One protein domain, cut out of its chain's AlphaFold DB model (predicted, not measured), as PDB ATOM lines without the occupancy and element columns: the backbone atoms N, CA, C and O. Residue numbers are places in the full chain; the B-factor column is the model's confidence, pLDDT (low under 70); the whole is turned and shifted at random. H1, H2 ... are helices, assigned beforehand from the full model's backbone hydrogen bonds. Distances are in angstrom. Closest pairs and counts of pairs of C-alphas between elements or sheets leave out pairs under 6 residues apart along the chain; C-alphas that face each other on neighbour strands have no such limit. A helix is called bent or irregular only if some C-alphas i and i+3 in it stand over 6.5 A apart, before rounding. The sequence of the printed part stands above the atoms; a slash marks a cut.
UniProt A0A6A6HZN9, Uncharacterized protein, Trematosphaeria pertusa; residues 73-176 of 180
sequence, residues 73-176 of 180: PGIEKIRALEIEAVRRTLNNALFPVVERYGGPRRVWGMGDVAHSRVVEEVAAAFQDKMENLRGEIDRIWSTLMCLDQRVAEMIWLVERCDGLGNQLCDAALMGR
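What this domain is: This is residues 73 to 176 of the 180 residues of an uncharacterized protein of Trematosphaeria pertusa (UniProt A0A6A6HZN9). The long helix H3 runs beside H1, and H4 folds back along part of each in an elongated up-and-down bundle, each helix running against the one before it. H5 packs on H1 with its residues 164 to 169 alone and stands off it about perpendicular, at 76 degrees, and its residues 171 to 176 stick out. The 104 printed residues, all helix in class, hold H1 to H5 in order; the whole is loose, radius of gyration of the C-alphas 16.2 A, spanning 52 by 30 by 18 A.

How they stand to each other: H3, residues 112 to 143, touches H1, residues 75 to 100, opposite ways at 33 degrees, a shallow tilt only just short of steep; closest C-alphas Ala 93 and Ala 125, 5.5 A. H4, residues 147 to 160, forms a hairpin with H3, touching its residues 136 to 141 alone; closest C-alphas Ile 140 and Arg 150, 6.2 A. H4 touches H1 the same way at a shallow 13 degrees; closest C-alphas Ala 85 and Val 158, 4.7 A. H5, residues 164 to 176, touches H1 with residues 164 to 169 alone, about perpendicular at 76 degrees; closest C-alphas Asn 92 and Gly 165, 4.2 A. H2, residues 104 to 108, only just touches H3, with 3 pairs of C-alphas within 8 A; closest Val 107 and His 115, 6.4 A. Every O i to N i+4 pair is within hydrogen-bond range in H2, H3 and H4; 20 of 22 are in H1, 8 of 9 in H5.

Where its parts are: From first to last C-alpha H3 measures 45.8 A, H1 38.6 A, H4 20.0 A, H5 18.2 A and H2 6.0 A. H1 begins at C-alpha 75 (210.119, 182.570, 400.759) and H5 ends at C-alpha 176 (222.956, 209.498, 407.346). H1 is irregular, only just: C-alphas 93 and 96 are 6.53 A apart.

The domain as a whole: The C-alphas farthest apart, Gly 111 and Cys 146, are 52.1 A apart. The printed part has no cut, the four links are tight, and pLDDT is under 70 in residues 171 to 176.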
ATOM      1  N   PRO A  73     204.042 187.935 403.082       78.31
ATOM      2  CA  PRO A  73     204.660 186.644 403.389       78.31
ATOM      3  C   PRO A  73     205.105 185.903 402.121       78.31
ATOM      4  O   PRO A  73     204.369 185.808 401.141       78.31
ATOM      5  N   GLY A  74     206.325 185.373 402.140       84.12
ATOM      6  CA  GLY A  74     206.948 184.728 400.989       84.12
ATOM      7  C   GLY A  74     208.299 184.126 401.359       84.12
ATOM      8  O   GLY A  74     208.925 184.554 402.328       84.12
ATOM      9  N   ILE A  75     208.777 183.156 400.573       84.56
ATOM     10  CA  ILE A  75     210.119 182.570 400.759       84.56
ATOM     11  C   ILE A  75     211.201 183.659 400.682       84.56
ATOM     12  O   ILE A  75     212.132 183.655 401.480       84.56
ATOM     13  N   GLU A  76     211.043 184.633 399.784       84.19
ATOM     14  CA  GLU A  76     211.977 185.760 399.659       84.19
ATOM     15  C   GLU A  76     211.987 186.658 400.904       84.19
ATOM     16  O   GLU A  76     213.050 187.089 401.342       84.19
ATOM     17  N   LYS A  77     210.830 186.861 401.550       85.56
ATOM     18  CA  LYS A  77     210.758 187.576 402.831       85.56
ATOM     19  C   LYS A  77     211.475 186.811 403.945       85.56
ATOM     20  O   LYS A  77     212.190 187.422 404.730       85.56
ATOM     21  N   ILE A  78     211.324 185.485 403.999       86.38
ATOM     22  CA  ILE A  78     212.038 184.643 404.976       86.38
ATOM     23  C   ILE A  78     213.551 184.759 404.776       86.38
ATOM     24  O   ILE A  78     214.265 185.003 405.741       86.38
ATOM     25  N   ARG A  79     214.038 184.679 403.533       86.50
ATOM     26  CA  ARG A  79     215.466 184.864 403.220       86.50
ATOM     27  C   ARG A  79     215.975 186.254 403.599       86.50
ATOM     28  O   ARG A  79     217.066 186.377 404.148       86.50
ATOM     29  N   ALA A  80     215.191 187.300 403.345       85.19
ATOM     30  CA  ALA A  80     215.546 188.652 403.773       85.19
ATOM     31  C   ALA A  80     215.649 188.748 405.307       85.19
ATOM     32  O   ALA A  80     216.598 189.339 405.820       85.19
ATOM     33  N   LEU A  81     214.730 188.109 406.041       88.25
ATOM     34  CA  LEU A  81     214.776 188.022 407.504       88.25
ATOM     35  C   LEU A  81     215.985 187.209 408.006       88.25
ATOM     36  O   LEU A  81     216.607 187.612 408.983       88.25
ATOM     37  N   GLU A  82     216.378 186.123 407.330       91.00
ATOM     38  CA  GLU A  82     217.614 185.374 407.638       91.00
ATOM     39  C   GLU A  82     218.848 186.264 407.516       91.00
ATOM     40  O   GLU A  82     219.648 186.361 408.447       91.00
ATOM     41  N   ILE A  83     218.986 186.940 406.373       89.38
ATOM     42  CA  ILE A  83     220.103 187.850 406.103       89.38
ATOM     43  C   ILE A  83     220.138 188.966 407.147       89.38
ATOM     44  O   ILE A  83     221.208 189.307 407.653       89.38
ATOM     45  N   GLU A  84     218.975 189.511 407.502       87.75
ATOM     46  CA  GLU A  84     218.862 190.535 408.533       87.75
ATOM     47  C   GLU A  84     219.306 190.007 409.902       87.75
ATOM     48  O   GLU A  84     220.149 190.629 410.548       87.75
ATOM     49  N   ALA A  85     218.823 188.837 410.325       91.00
ATOM     50  CA  ALA A  85     219.211 188.226 411.594       91.00
ATOM     51  C   ALA A  85     220.726 187.974 411.664       91.00
ATOM     52  O   ALA A  85     221.362 188.284 412.678       91.00
ATOM     53  N   VAL A  86     221.329 187.490 410.570       92.06
ATOM     54  CA  VAL A  86     222.785 187.316 410.442       92.06
ATOM     55  C   VAL A  86     223.505 188.655 410.582       92.06
ATOM     56  O   VAL A  86     224.401 188.781 411.416       92.06
ATOM     57  N   ARG A  87     223.097 189.678 409.823       89.19
ATOM     58  CA  ARG A  87     223.712 191.013 409.864       89.19
ATOM     59  C   ARG A  87     223.712 191.590 411.278       89.19
ATOM     60  O   ARG A  87     224.760 192.007 411.771       89.19
ATOM     61  N   ARG A  88     222.554 191.588 411.943       91.00
ATOM     62  CA  ARG A  88     222.412 192.121 413.304       91.00
ATOM     63  C   ARG A  88     223.262 191.342 414.307       91.00
ATOM     64  O   ARG A  88     223.934 191.933 415.151       91.00
ATOM     65  N   THR A  89     223.290 190.017 414.172       92.88
ATOM     66  CA  THR A  89     224.095 189.125 415.017       92.88
ATOM     67  C   THR A  89     225.589 189.411 414.874       92.88
ATOM     68  O   THR A  89     226.280 189.549 415.883       92.88
ATOM     69  N   LEU A  90     226.082 189.589 413.644       90.75
ATOM     70  CA  LEU A  90     227.474 189.964 413.386       90.75
ATOM     71  C   LEU A  90     227.810 191.346 413.961       90.75
ATOM     72  O   LEU A  90     228.847 191.497 414.604       90.75
ATOM     73  N   ASN A  91     226.925 192.336 413.815       89.00
ATOM     74  CA  ASN A  91     227.121 193.665 414.410       89.00
ATOM     75  C   ASN A  91     227.244 193.584 415.942       89.00
ATOM     76  O   ASN A  91     228.146 194.182 416.533       89.00
ATOM     77  N   ASN A  92     226.380 192.796 416.587       91.12
ATOM     78  CA  ASN A  92     226.404 192.584 418.037       91.12
ATOM     79  C   ASN A  92     227.621 191.791 418.519       91.12
ATOM     80  O   ASN A  92     228.037 191.961 419.661       91.12
ATOM     81  N   ALA A  93     228.174 190.919 417.682       92.31
ATOM     82  CA  ALA A  93     229.392 190.182 417.990       92.31
ATOM     83  C   ALA A  93     230.642 191.064 417.820       92.31
ATOM     84  O   ALA A  93     231.555 191.019 418.642       92.31
ATOM     85  N   LEU A  94     230.661 191.903 416.780       91.06
ATOM     86  CA  LEU A  94     231.778 192.789 416.453       91.06
ATOM     87  C   LEU A  94     231.939 193.903 417.488       91.06
ATOM     88  O   LEU A  94     233.055 194.196 417.923       91.06
ATOM     89  N   PHE A  95     230.827 194.543 417.856       90.31
ATOM     90  CA  PHE A  95     230.838 195.765 418.652       90.31
ATOM     91  C   PHE A  95     231.595 195.624 419.988       90.31
ATOM     92  O   PHE A  95     232.528 196.403 420.195       90.31
ATOM     93  N   PRO A  96     231.316 194.627 420.854       91.31
ATOM     94  CA  PRO A  96     231.990 194.503 422.147       91.31
ATOM     95  C   PRO A  96     233.493 194.251 422.021       91.31
ATOM     96  O   PRO A  96     234.273 194.711 422.855       91.31
ATOM     97  N   VAL A  97     233.915 193.521 420.979       92.88
ATOM     98  CA  VAL A  97     235.339 193.267 420.725       92.88
ATOM     99  C   VAL A  97     236.022 194.576 420.349       92.88
ATOM    100  O   VAL A  97     236.992 194.971 420.987       92.88
ATOM    101  N   VAL A  98     235.484 195.310 419.374       86.94
ATOM    102  CA  VAL A  98     236.057 196.590 418.931       86.94
ATOM    103  C   VAL A  98     236.042 197.641 420.048       86.94
ATOM    104  O   VAL A  98     237.011 198.388 420.208       86.94
ATOM    105  N   GLU A  99     234.975 197.696 420.845       89.69
ATOM    106  CA  GLU A  99     234.848 198.606 421.986       89.69
ATOM    107  C   GLU A  99     235.916 198.337 423.055       89.69
ATOM    108  O   GLU A  99     236.554 199.281 423.525       89.69
ATOM    109  N   ARG A 100     236.201 197.065 423.371       93.44
ATOM    110  CA  ARG A 100     237.257 196.660 424.319       93.44
ATOM    111  C   ARG A 100     238.631 197.226 423.956       93.44
ATOM    112  O   ARG A 100     239.412 197.575 424.837       93.44
ATOM    113  N   TYR A 101     238.914 197.366 422.663       91.06
ATOM    114  CA  TYR A 101     240.158 197.950 422.155       91.06
ATOM    115  C   TYR A 101     240.111 199.481 422.006       91.06
ATOM    116  O   TYR A 101     241.036 200.099 421.471       91.06
ATOM    117  N   GLY A 102     239.061 200.124 422.521       88.06
ATOM    118  CA  GLY A 102     238.853 201.568 422.489       88.06
ATOM    119  C   GLY A 102     238.354 202.083 421.139       88.06
ATOM    120  O   GLY A 102     238.619 203.232 420.775       88.06
ATOM    121  N   GLY A 103     237.637 201.237 420.401       86.19
ATOM    122  CA  GLY A 103     236.902 201.610 419.203       86.19
ATOM    123  C   GLY A 103     237.677 201.433 417.892       86.19
ATOM    124  O   GLY A 103     238.883 201.164 417.877       86.19
ATOM    125  N   PRO A 104     236.995 201.642 416.750       82.75
ATOM    126  CA  PRO A 104     237.530 201.318 415.430       82.75
ATOM    127  C   PRO A 104     238.801 202.104 415.104       82.75
ATOM    128  O   PRO A 104     239.752 201.535 414.588       82.75
ATOM    129  N   ARG A 105     238.888 203.390 415.474       83.62
ATOM    130  CA  ARG A 105     240.094 204.201 415.219       83.62
ATOM    131  C   ARG A 105     241.347 203.626 415.877       83.62
ATOM    132  O   ARG A 105     242.419 203.706 415.289       83.62
ATOM    133  N   ARG A 106     241.221 203.071 417.087       83.25
ATOM    134  CA  ARG A 106     242.355 202.449 417.776       83.25
ATOM    135  C   ARG A 106     242.724 201.125 417.137       83.25
ATOM    136  O   ARG A 106     243.901 200.934 416.878       83.25
ATOM    137  N   VAL A 107     241.739 200.278 416.828       83.00
ATOM    138  CA  VAL A 107     241.955 198.994 416.135       83.00
ATOM    139  C   VAL A 107     242.677 199.199 414.801       83.00
ATOM    140  O   VAL A 107     243.679 198.547 414.542       83.00
ATOM    141  N   TRP A 108     242.239 200.165 413.991       85.00
ATOM    142  CA  TRP A 108     242.838 200.461 412.684       85.00
ATOM    143  C   TRP A 108     244.228 201.103 412.772       85.00
ATOM    144  O   TRP A 108     244.975 201.085 411.801       85.00
ATOM    145  N   GLY A 109     244.574 201.692 413.920       85.38
ATOM    146  CA  GLY A 109     245.900 202.249 414.189       85.38
ATOM    147  C   GLY A 109     246.877 201.252 414.817       85.38
ATOM    148  O   GLY A 109     247.995 201.641 415.156       85.38
ATOM    149  N   MET A 110     246.467 199.997 415.030       88.88
ATOM    150  CA  MET A 110     247.338 198.957 415.574       88.88
ATOM    151  C   MET A 110     248.347 198.474 414.531       88.88
ATOM    152  O   MET A 110     248.053 198.434 413.341       88.88
ATOM    153  N   GLY A 111     249.527 198.048 414.989       89.12
ATOM    154  CA  GLY A 111     250.446 197.280 414.146       89.12
ATOM    155  C   GLY A 111     249.914 195.871 413.867       89.12
ATOM    156  O   GLY A 111     249.126 195.338 414.653       89.12
ATOM    157  N   ASP A 112     250.394 195.254 412.787       90.69
ATOM    158  CA  ASP A 112     249.857 194.008 412.213       90.69
ATOM    159  C   ASP A 112     249.626 192.884 413.232       90.69
ATOM    160  O   ASP A 112     248.570 192.257 413.238       90.69
ATOM    161  N   VAL A 113     250.573 192.657 414.148       89.12
ATOM    162  CA  VAL A 113     250.468 191.593 415.166       89.12
ATOM    163  C   VAL A 113     249.305 191.839 416.129       89.12
ATOM    164  O   VAL A 113     248.574 190.914 416.475       89.12
ATOM    165  N   ALA A 114     249.126 193.082 416.581       88.19
ATOM    166  CA  ALA A 114     248.035 193.429 417.483       88.19
ATOM    167  C   ALA A 114     246.693 193.418 416.741       88.19
ATOM    168  O   ALA A 114     245.724 192.880 417.265       88.19
ATOM    169  N   HIS A 115     246.661 193.915 415.502       88.00
ATOM    170  CA  HIS A 115     245.474 193.849 414.654       88.00
ATOM    171  C   HIS A 115     245.038 192.397 414.387       88.00
ATOM    172  O   HIS A 115     243.858 192.085 414.522       88.00
ATOM    173  N   SER A 116     245.978 191.487 414.096       92.94
ATOM    174  CA  SER A 116     245.691 190.059 413.882       92.94
ATOM    175  C   SER A 116     244.994 189.423 415.085       92.94
ATOM    176  O   SER A 116     244.020 188.698 414.914       92.94
ATOM    177  N   ARG A 117     245.427 189.752 416.309       93.06
ATOM    178  CA  ARG A 117     244.776 189.260 417.537       93.06
ATOM    179  C   ARG A 117     243.343 189.766 417.677       93.06
ATOM    180  O   ARG A 117     242.461 188.995 418.032       93.06
ATOM    181  N   VAL A 118     243.094 191.039 417.358       92.31
ATOM    182  CA  VAL A 118     241.724 191.584 417.351       92.31
ATOM    183  C   VAL A 118     240.861 190.835 416.335       92.31
ATOM    184  O   VAL A 118     239.725 190.487 416.643       92.31
ATOM    185  N   VAL A 119     241.390 190.556 415.140       91.56
ATOM    186  CA  VAL A 119     240.674 189.807 414.095       91.56
ATOM    187  C   VAL A 119     240.341 188.383 414.551       91.56
ATOM    188  O   VAL A 119     239.219 187.935 414.330       91.56
ATOM    189  N   GLU A 120     241.265 187.692 415.219       94.50
ATOM    190  CA  GLU A 120     241.018 186.364 415.800       94.50
ATOM    191  C   GLU A 120     239.914 186.402 416.868       94.50
ATOM    192  O   GLU A 120     239.013 185.562 416.848       94.50
ATOM    193  N   GLU A 121     239.920 187.402 417.756       96.06
ATOM    194  CA  GLU A 121     238.859 187.578 418.757       96.06
ATOM    195  C   GLU A 121     237.497 187.884 418.117       96.06
ATOM    196  O   GLU A 121     236.476 187.346 418.552       96.06
ATOM    197  N   VAL A 122     237.466 188.707 417.062       92.44
ATOM    198  CA  VAL A 122     236.245 188.962 416.283       92.44
ATOM    199  C   VAL A 122     235.748 187.676 415.626       92.44
ATOM    200  O   VAL A 122     234.557 187.381 415.704       92.44
ATOM    201  N   ALA A 123     236.635 186.891 415.013       93.38
ATOM    202  CA  ALA A 123     236.273 185.632 414.370       93.38
ATOM    203  C   ALA A 123     235.702 184.620 415.377       93.38
ATOM    204  O   ALA A 123     234.677 183.995 415.102       93.38
ATOM    205  N   ALA A 124     236.304 184.514 416.565       95.12
ATOM    206  CA  ALA A 124     235.794 183.672 417.643       95.12
ATOM    207  C   ALA A 124     234.408 184.136 418.128       95.12
ATOM    208  O   ALA A 124     233.500 183.318 418.283       95.12
ATOM    209  N   ALA A 125     234.209 185.447 418.306       93.81
ATOM    210  CA  ALA A 125     232.909 186.009 418.676       93.81
ATOM    211  C   ALA A 125     231.843 185.772 417.592       93.81
ATOM    212  O   ALA A 125     230.686 185.493 417.907       93.81
ATOM    213  N   PHE A 126     232.223 185.857 416.313       93.12
ATOM    214  CA  PHE A 126     231.333 185.545 415.196       93.12
ATOM    215  C   PHE A 126     230.916 184.083 415.220       93.12
ATOM    216  O   PHE A 126     229.729 183.799 415.099       93.12
ATOM    217  N   GLN A 127     231.863 183.165 415.411       93.88
ATOM    218  CA  GLN A 127     231.575 181.737 415.443       93.88
ATOM    219  C   GLN A 127     230.566 181.385 416.548       93.88
ATOM    220  O   GLN A 127     229.544 180.773 416.246       93.88
ATOM    221  N   ASP A 128     230.801 181.845 417.781       93.38
ATOM    222  CA  ASP A 128     229.898 181.616 418.922       93.38
ATOM    223  C   ASP A 128     228.471 182.124 418.652       93.38
ATOM    224  O   ASP A 128     227.471 181.428 418.856       93.38
ATOM    225  N   LYS A 129     228.347 183.353 418.140       91.81
ATOM    226  CA  LYS A 129     227.036 183.958 417.887       91.81
ATOM    227  C   LYS A 129     226.313 183.328 416.701       91.81
ATOM    228  O   LYS A 129     225.096 183.152 416.758       91.81
ATOM    229  N   MET A 130     227.046 182.953 415.656       92.94
ATOM    230  CA  MET A 130     226.481 182.328 414.463       92.94
ATOM    231  C   MET A 130     226.025 180.891 414.710       92.94
ATOM    232  O   MET A 130     225.030 180.480 414.119       92.94
ATOM    233  N   GLU A 131     226.693 180.135 415.584       93.19
ATOM    234  CA  GLU A 131     226.265 178.777 415.938       93.19
ATOM    235  C   GLU A 131     224.904 178.785 416.648       93.19
ATOM    236  O   GLU A 131     223.991 178.053 416.259       93.19
ATOM    237  N   ASN A 132     224.724 179.700 417.605       91.31
ATOM    238  CA  ASN A 132     223.445 179.900 418.285       91.31
ATOM    239  C   ASN A 132     222.335 180.342 417.315       91.31
ATOM    240  O   ASN A 132     221.239 179.781 417.326       91.31
ATOM    241  N   LEU A 133     222.622 181.321 416.447       94.50
ATOM    242  CA  LEU A 133     221.661 181.799 415.448       94.50
ATOM    243  C   LEU A 133     221.255 180.686 414.475       94.50
ATOM    244  O   LEU A 133     220.074 180.534 414.167       94.50
ATOM    245  N   ARG A 134     222.225 179.893 414.006       94.38
ATOM    246  CA  ARG A 134     221.971 178.759 413.117       94.38
ATOM    247  C   ARG A 134     220.999 177.766 413.750       94.38
ATOM    248  O   ARG A 134     220.063 177.353 413.079       94.38
ATOM    249  N   GLY A 135     221.183 177.427 415.028       92.38
ATOM    250  CA  GLY A 135     220.276 176.523 415.740       92.38
ATOM    251  C   GLY A 135     218.828 177.026 415.784       92.38
ATOM    252  O   GLY A 135     217.899 176.248 415.581       92.38
ATOM    253  N   GLU A 136     218.625 178.330 415.987       94.56
ATOM    254  CA  GLU A 136     217.290 178.948 415.966       94.56
ATOM    255  C   GLU A 136     216.668 178.939 414.560       94.56
ATOM    256  O   GLU A 136     215.495 178.596 414.411       94.56
ATOM    257  N   ILE A 137     217.447 179.242 413.515       92.31
ATOM    258  CA  ILE A 137     216.974 179.185 412.121       92.31
ATOM    259  C   ILE A 137     216.599 177.744 411.739       92.31
ATOM    260  O   ILE A 137     215.500 177.503 411.235       92.31
ATOM    261  N   ASP A 138     217.465 176.772 412.040       93.06
ATOM    262  CA  ASP A 138     217.219 175.351 411.776       93.06
ATOM    263  C   ASP A 138     215.961 174.861 412.525       93.06
ATOM    264  O   ASP A 138     215.144 174.120 411.964       93.06
ATOM    265  N   ARG A 139     215.732 175.327 413.763       93.56
ATOM    266  CA  ARG A 139     214.498 175.062 414.528       93.56
ATOM    267  C   ARG A 139     213.265 175.607 413.809       93.56
ATOM    268  O   ARG A 139     212.281 174.882 413.669       93.56
ATOM    269  N   ILE A 140     213.293 176.851 413.339       91.12
ATOM    270  CA  ILE A 140     212.148 177.485 412.662       91.12
ATOM    271  C   ILE A 140     211.787 176.725 411.379       91.12
ATOM    272  O   ILE A 140     210.611 176.438 411.134       91.12
ATOM    273  N   TRP A 141     212.790 176.328 410.592       87.94
ATOM    274  CA  TRP A 141     212.576 175.564 409.360       87.94
ATOM    275  C   TRP A 141     212.062 174.143 409.599       87.94
ATOM    276  O   TRP A 141     211.254 173.652 408.808       87.94
ATOM    277  N   SER A 142     212.514 173.490 410.671       87.12
ATOM    278  CA  SER A 142     212.186 172.089 410.959       87.12
ATOM    279  C   SER A 142     210.880 171.891 411.732       87.12
ATOM    280  O   SER A 142     210.243 170.851 411.573       87.12
ATOM    281  N   THR A 143     210.457 172.860 412.549       80.94
ATOM    282  CA  THR A 143     209.305 172.694 413.458       80.94
ATOM    283  C   THR A 143     207.994 173.273 412.929       80.94
ATOM    284  O   THR A 143     206.925 172.790 413.298       80.94
ATOM    285  N   LEU A 144     208.039 174.279 412.053       76.19
ATOM    286  CA  LEU A 144     206.835 174.967 411.584       76.19
ATOM    287  C   LEU A 144     206.376 174.480 410.213       76.19
ATOM    288  O   LEU A 144     207.174 174.356 409.280       76.19
ATOM    289  N   MET A 145     205.067 174.258 410.074       73.25
ATOM    290  CA  MET A 145     204.479 173.637 408.882       73.25
ATOM    291  C   MET A 145     203.917 174.637 407.866       73.25
ATOM    292  O   MET A 145     203.890 174.317 406.680       73.25
ATOM    293  N   CYS A 146     203.497 175.838 408.283       86.94
ATOM    294  CA  CYS A 146     202.990 176.856 407.360       86.94
ATOM    295  C   CYS A 146     203.922 178.070 407.241       86.94
ATOM    296  O   CYS A 146     204.688 178.400 408.150       86.94
ATOM    297  N   LEU A 147     203.855 178.727 406.081       85.38
ATOM    298  CA  LEU A 147     204.738 179.837 405.724       85.38
ATOM    299  C   LEU A 147     204.550 181.048 406.645       85.38
ATOM    300  O   LEU A 147     205.534 181.653 407.058       85.38
ATOM    301  N   ASP A 148     203.309 181.361 407.013       85.38
ATOM    302  CA  ASP A 148     203.000 182.523 407.850       85.38
ATOM    303  C   ASP A 148     203.566 182.380 409.267       85.38
ATOM    304  O   ASP A 148     204.127 183.330 409.808       85.38
ATOM    305  N   GLN A 149     203.504 181.173 409.843       86.56
ATOM    306  CA  GLN A 149     204.134 180.879 411.135       86.56
ATOM    307  C   GLN A 149     205.656 181.030 411.063       86.56
ATOM    308  O   GLN A 149     206.254 181.597 411.974       86.56
ATOM    309  N   ARG A 150     206.284 180.577 409.968       88.88
ATOM    310  CA  ARG A 150     207.731 180.761 409.757       88.88
ATOM    311  C   ARG A 150     208.092 182.232 409.659       88.88
ATOM    312  O   ARG A 150     209.030 182.659 410.315       88.88
ATOM    313  N   VAL A 151     207.341 183.017 408.889       87.75
ATOM    314  CA  VAL A 151     207.565 184.466 408.786       87.75
ATOM    315  C   VAL A 151     207.439 185.134 410.157       87.75
ATOM    316  O   VAL A 151     208.299 185.939 410.501       87.75
ATOM    317  N   ALA A 152     206.427 184.783 410.953       86.81
ATOM    318  CA  ALA A 152     206.236 185.343 412.290       86.81
ATOM    319  C   ALA A 152     207.405 185.021 413.240       86.81
ATOM    320  O   ALA A 152     207.951 185.931 413.862       86.81
ATOM    321  N   GLU A 153     207.845 183.760 413.308       90.50
ATOM    322  CA  GLU A 153     209.004 183.379 414.132       90.50
ATOM    323  C   GLU A 153     210.306 184.028 413.641       90.50
ATOM    324  O   GLU A 153     211.142 184.413 414.454       90.50
ATOM    325  N   MET A 154     210.482 184.200 412.327       90.69
ATOM    326  CA  MET A 154     211.663 184.872 411.774       90.69
ATOM    327  C   MET A 154     211.679 186.369 412.080       90.69
ATOM    328  O   MET A 154     212.743 186.914 412.366       90.69
ATOM    329  N   ILE A 155     210.520 187.035 412.075       88.12
ATOM    330  CA  ILE A 155     210.401 188.421 412.552       88.12
ATOM    331  C   ILE A 155     210.816 188.496 414.022       88.12
ATOM    332  O   ILE A 155     211.674 189.304 414.375       88.12
ATOM    333  N   TRP A 156     210.285 187.603 414.859       90.12
ATOM    334  CA  TRP A 156     210.628 187.561 416.279       90.12
ATOM    335  C   TRP A 156     212.121 187.281 416.522       90.12
ATOM    336  O   TRP A 156     212.748 187.897 417.387       90.12
ATOM    337  N   LEU A 157     212.732 186.398 415.726       91.81
ATOM    338  CA  LEU A 157     214.173 186.151 415.758       91.81
ATOM    339  C   LEU A 157     214.970 187.417 415.405       91.81
ATOM    340  O   LEU A 157     215.900 187.773 416.126       91.81
ATOM    341  N   VAL A 158     214.593 188.123 414.336       89.38
ATOM    342  CA  VAL A 158     215.237 189.379 413.914       89.38
ATOM    343  C   VAL A 158     215.142 190.464 414.992       89.38
ATOM    344  O   VAL A 158     216.118 191.185 415.221       89.38
ATOM    345  N   GLU A 159     214.003 190.574 415.674       87.50
ATOM    346  CA  GLU A 159     213.814 191.490 416.806       87.50
ATOM    347  C   GLU A 159     214.742 191.141 417.976       87.50
ATOM    348  O   GLU A 159     215.393 192.023 418.529       87.50
ATOM    349  N   ARG A 160     214.899 189.852 418.311       89.62
ATOM    350  CA  ARG A 160     215.856 189.401 419.342       89.62
ATOM    351  C   ARG A 160     217.311 189.652 418.973       89.62
ATOM    352  O   ARG A 160     218.153 189.791 419.861       89.62
ATOM    353  N   CYS A 161     217.618 189.688 417.683       90.00
ATOM    354  CA  CYS A 161     218.940 190.047 417.200       90.00
ATOM    355  C   CYS A 161     219.195 191.564 417.251       90.00
ATOM    356  O   CYS A 161     220.323 191.973 416.980       90.00
ATOM    357  N   ASP A 162     218.225 192.415 417.604       87.50
ATOM    358  CA  ASP A 162     218.444 193.860 417.727       87.50
ATOM    359  C   ASP A 162     219.156 194.239 419.034       87.50
ATOM    360  O   ASP A 162     218.560 194.642 420.031       87.50
ATOM    361  N   GLY A 163     220.474 194.063 419.038       86.12
ATOM    362  CA  GLY A 163     221.340 194.420 420.155       86.12
ATOM    363  C   GLY A 163     222.029 195.767 419.952       86.12
ATOM    364  O   GLY A 163     221.954 196.385 418.891       86.12
ATOM    365  N   LEU A 164     222.772 196.200 420.974       83.88
ATOM    366  CA  LEU A 164     223.463 197.494 420.986       83.88
ATOM    367  C   LEU A 164     224.399 197.693 419.782       83.88
ATOM    368  O   LEU A 164     224.461 198.786 419.224       83.88
ATOM    369  N   GLY A 165     225.112 196.644 419.360       79.38
ATOM    370  CA  GLY A 165     226.004 196.720 418.203       79.38
ATOM    371  C   GLY A 165     225.242 197.030 416.918       79.38
ATOM    372  O   GLY A 165     225.651 197.905 416.156       79.38
ATOM    373  N   ASN A 166     224.100 196.369 416.710       85.81
ATOM    374  CA  ASN A 166     223.224 196.671 415.588       85.81
ATOM    375  C   ASN A 166     222.626 198.077 415.684       85.81
ATOM    376  O   ASN A 166     222.717 198.830 414.723       85.81
ATOM    377  N   GLN A 167     222.094 198.461 416.843       81.38
ATOM    378  CA  GLN A 167     221.483 199.776 417.050       81.38
ATOM    379  C   GLN A 167     222.458 200.923 416.779       81.38
ATOM    380  O   GLN A 167     222.069 201.946 416.220       81.38
ATOM    381  N   LEU A 168     223.738 200.764 417.122       74.19
ATOM    382  CA  LEU A 168     224.771 201.752 416.811       74.19
ATOM    383  C   LEU A 168     225.105 201.793 415.315       74.19
ATOM    384  O   LEU A 168     225.305 202.880 414.770       74.19
ATOM    385  N   CYS A 169     225.137 200.640 414.639       74.00
ATOM    386  CA  CYS A 169     225.263 200.584 413.182       74.00
ATOM    387  C   CYS A 169     224.067 201.253 412.497       74.00
ATOM    388  O   CYS A 169     224.259 202.097 411.625       74.00
ATOM    389  N   ASP A 170     222.850 200.941 412.934       70.12
ATOM    390  CA  ASP A 170     221.614 201.502 412.404       70.12
ATOM    391  C   ASP A 170     221.504 202.994 412.705       70.12
ATOM    392  O   ASP A 170     221.192 203.754 411.801       70.12
ATOM    393  N   ALA A 171     221.857 203.473 413.899       66.56
ATOM    394  CA  ALA A 171     221.916 204.905 414.197       66.56
ATOM    395  C   ALA A 171     222.959 205.626 413.328       66.56
ATOM    396  O   ALA A 171     222.708 206.725 412.830       66.56
ATOM    397  N   ALA A 172     224.113 204.996 413.087       62.59
ATOM    398  CA  ALA A 172     225.123 205.529 412.180       62.59
ATOM    399  C   ALA A 172     224.651 205.548 410.717       62.59
ATOM    400  O   ALA A 172     225.120 206.394 409.960       62.59
ATOM    401  N   LEU A 173     223.749 204.650 410.308       61.81
ATOM    402  CA  LEU A 173     223.152 204.604 408.969       61.81
ATOM    403  C   LEU A 173     221.934 205.536 408.837       61.81
ATOM    404  O   LEU A 173     221.840 206.285 407.871       61.81
ATOM    405  N   MET A 174     221.028 205.558 409.812       56.84
ATOM    406  CA  MET A 174     219.824 206.395 409.850       56.84
ATOM    407  C   MET A 174     220.157 207.868 410.075       56.84
ATOM    408  O   MET A 174     219.607 208.728 409.391       56.84
ATOM    409  N   GLY A 175     221.145 208.174 410.921       50.09
ATOM    410  CA  GLY A 175     221.714 209.520 411.028       50.09
ATOM    411  C   GLY A 175     222.306 210.041 409.708       50.09
ATOM    412  O   GLY A 175     222.525 211.241 409.577       50.09
ATOM    413  N   ARG A 176     222.533 209.160 408.718       42.31
ATOM    414  CA  ARG A 176     222.956 209.498 407.346       42.31
ATOM    415  C   ARG A 176     221.810 209.549 406.330       42.31
ATOM    416  O   ARG A 176     222.018 210.099 405.257       42.31
TER     417      ARG A 176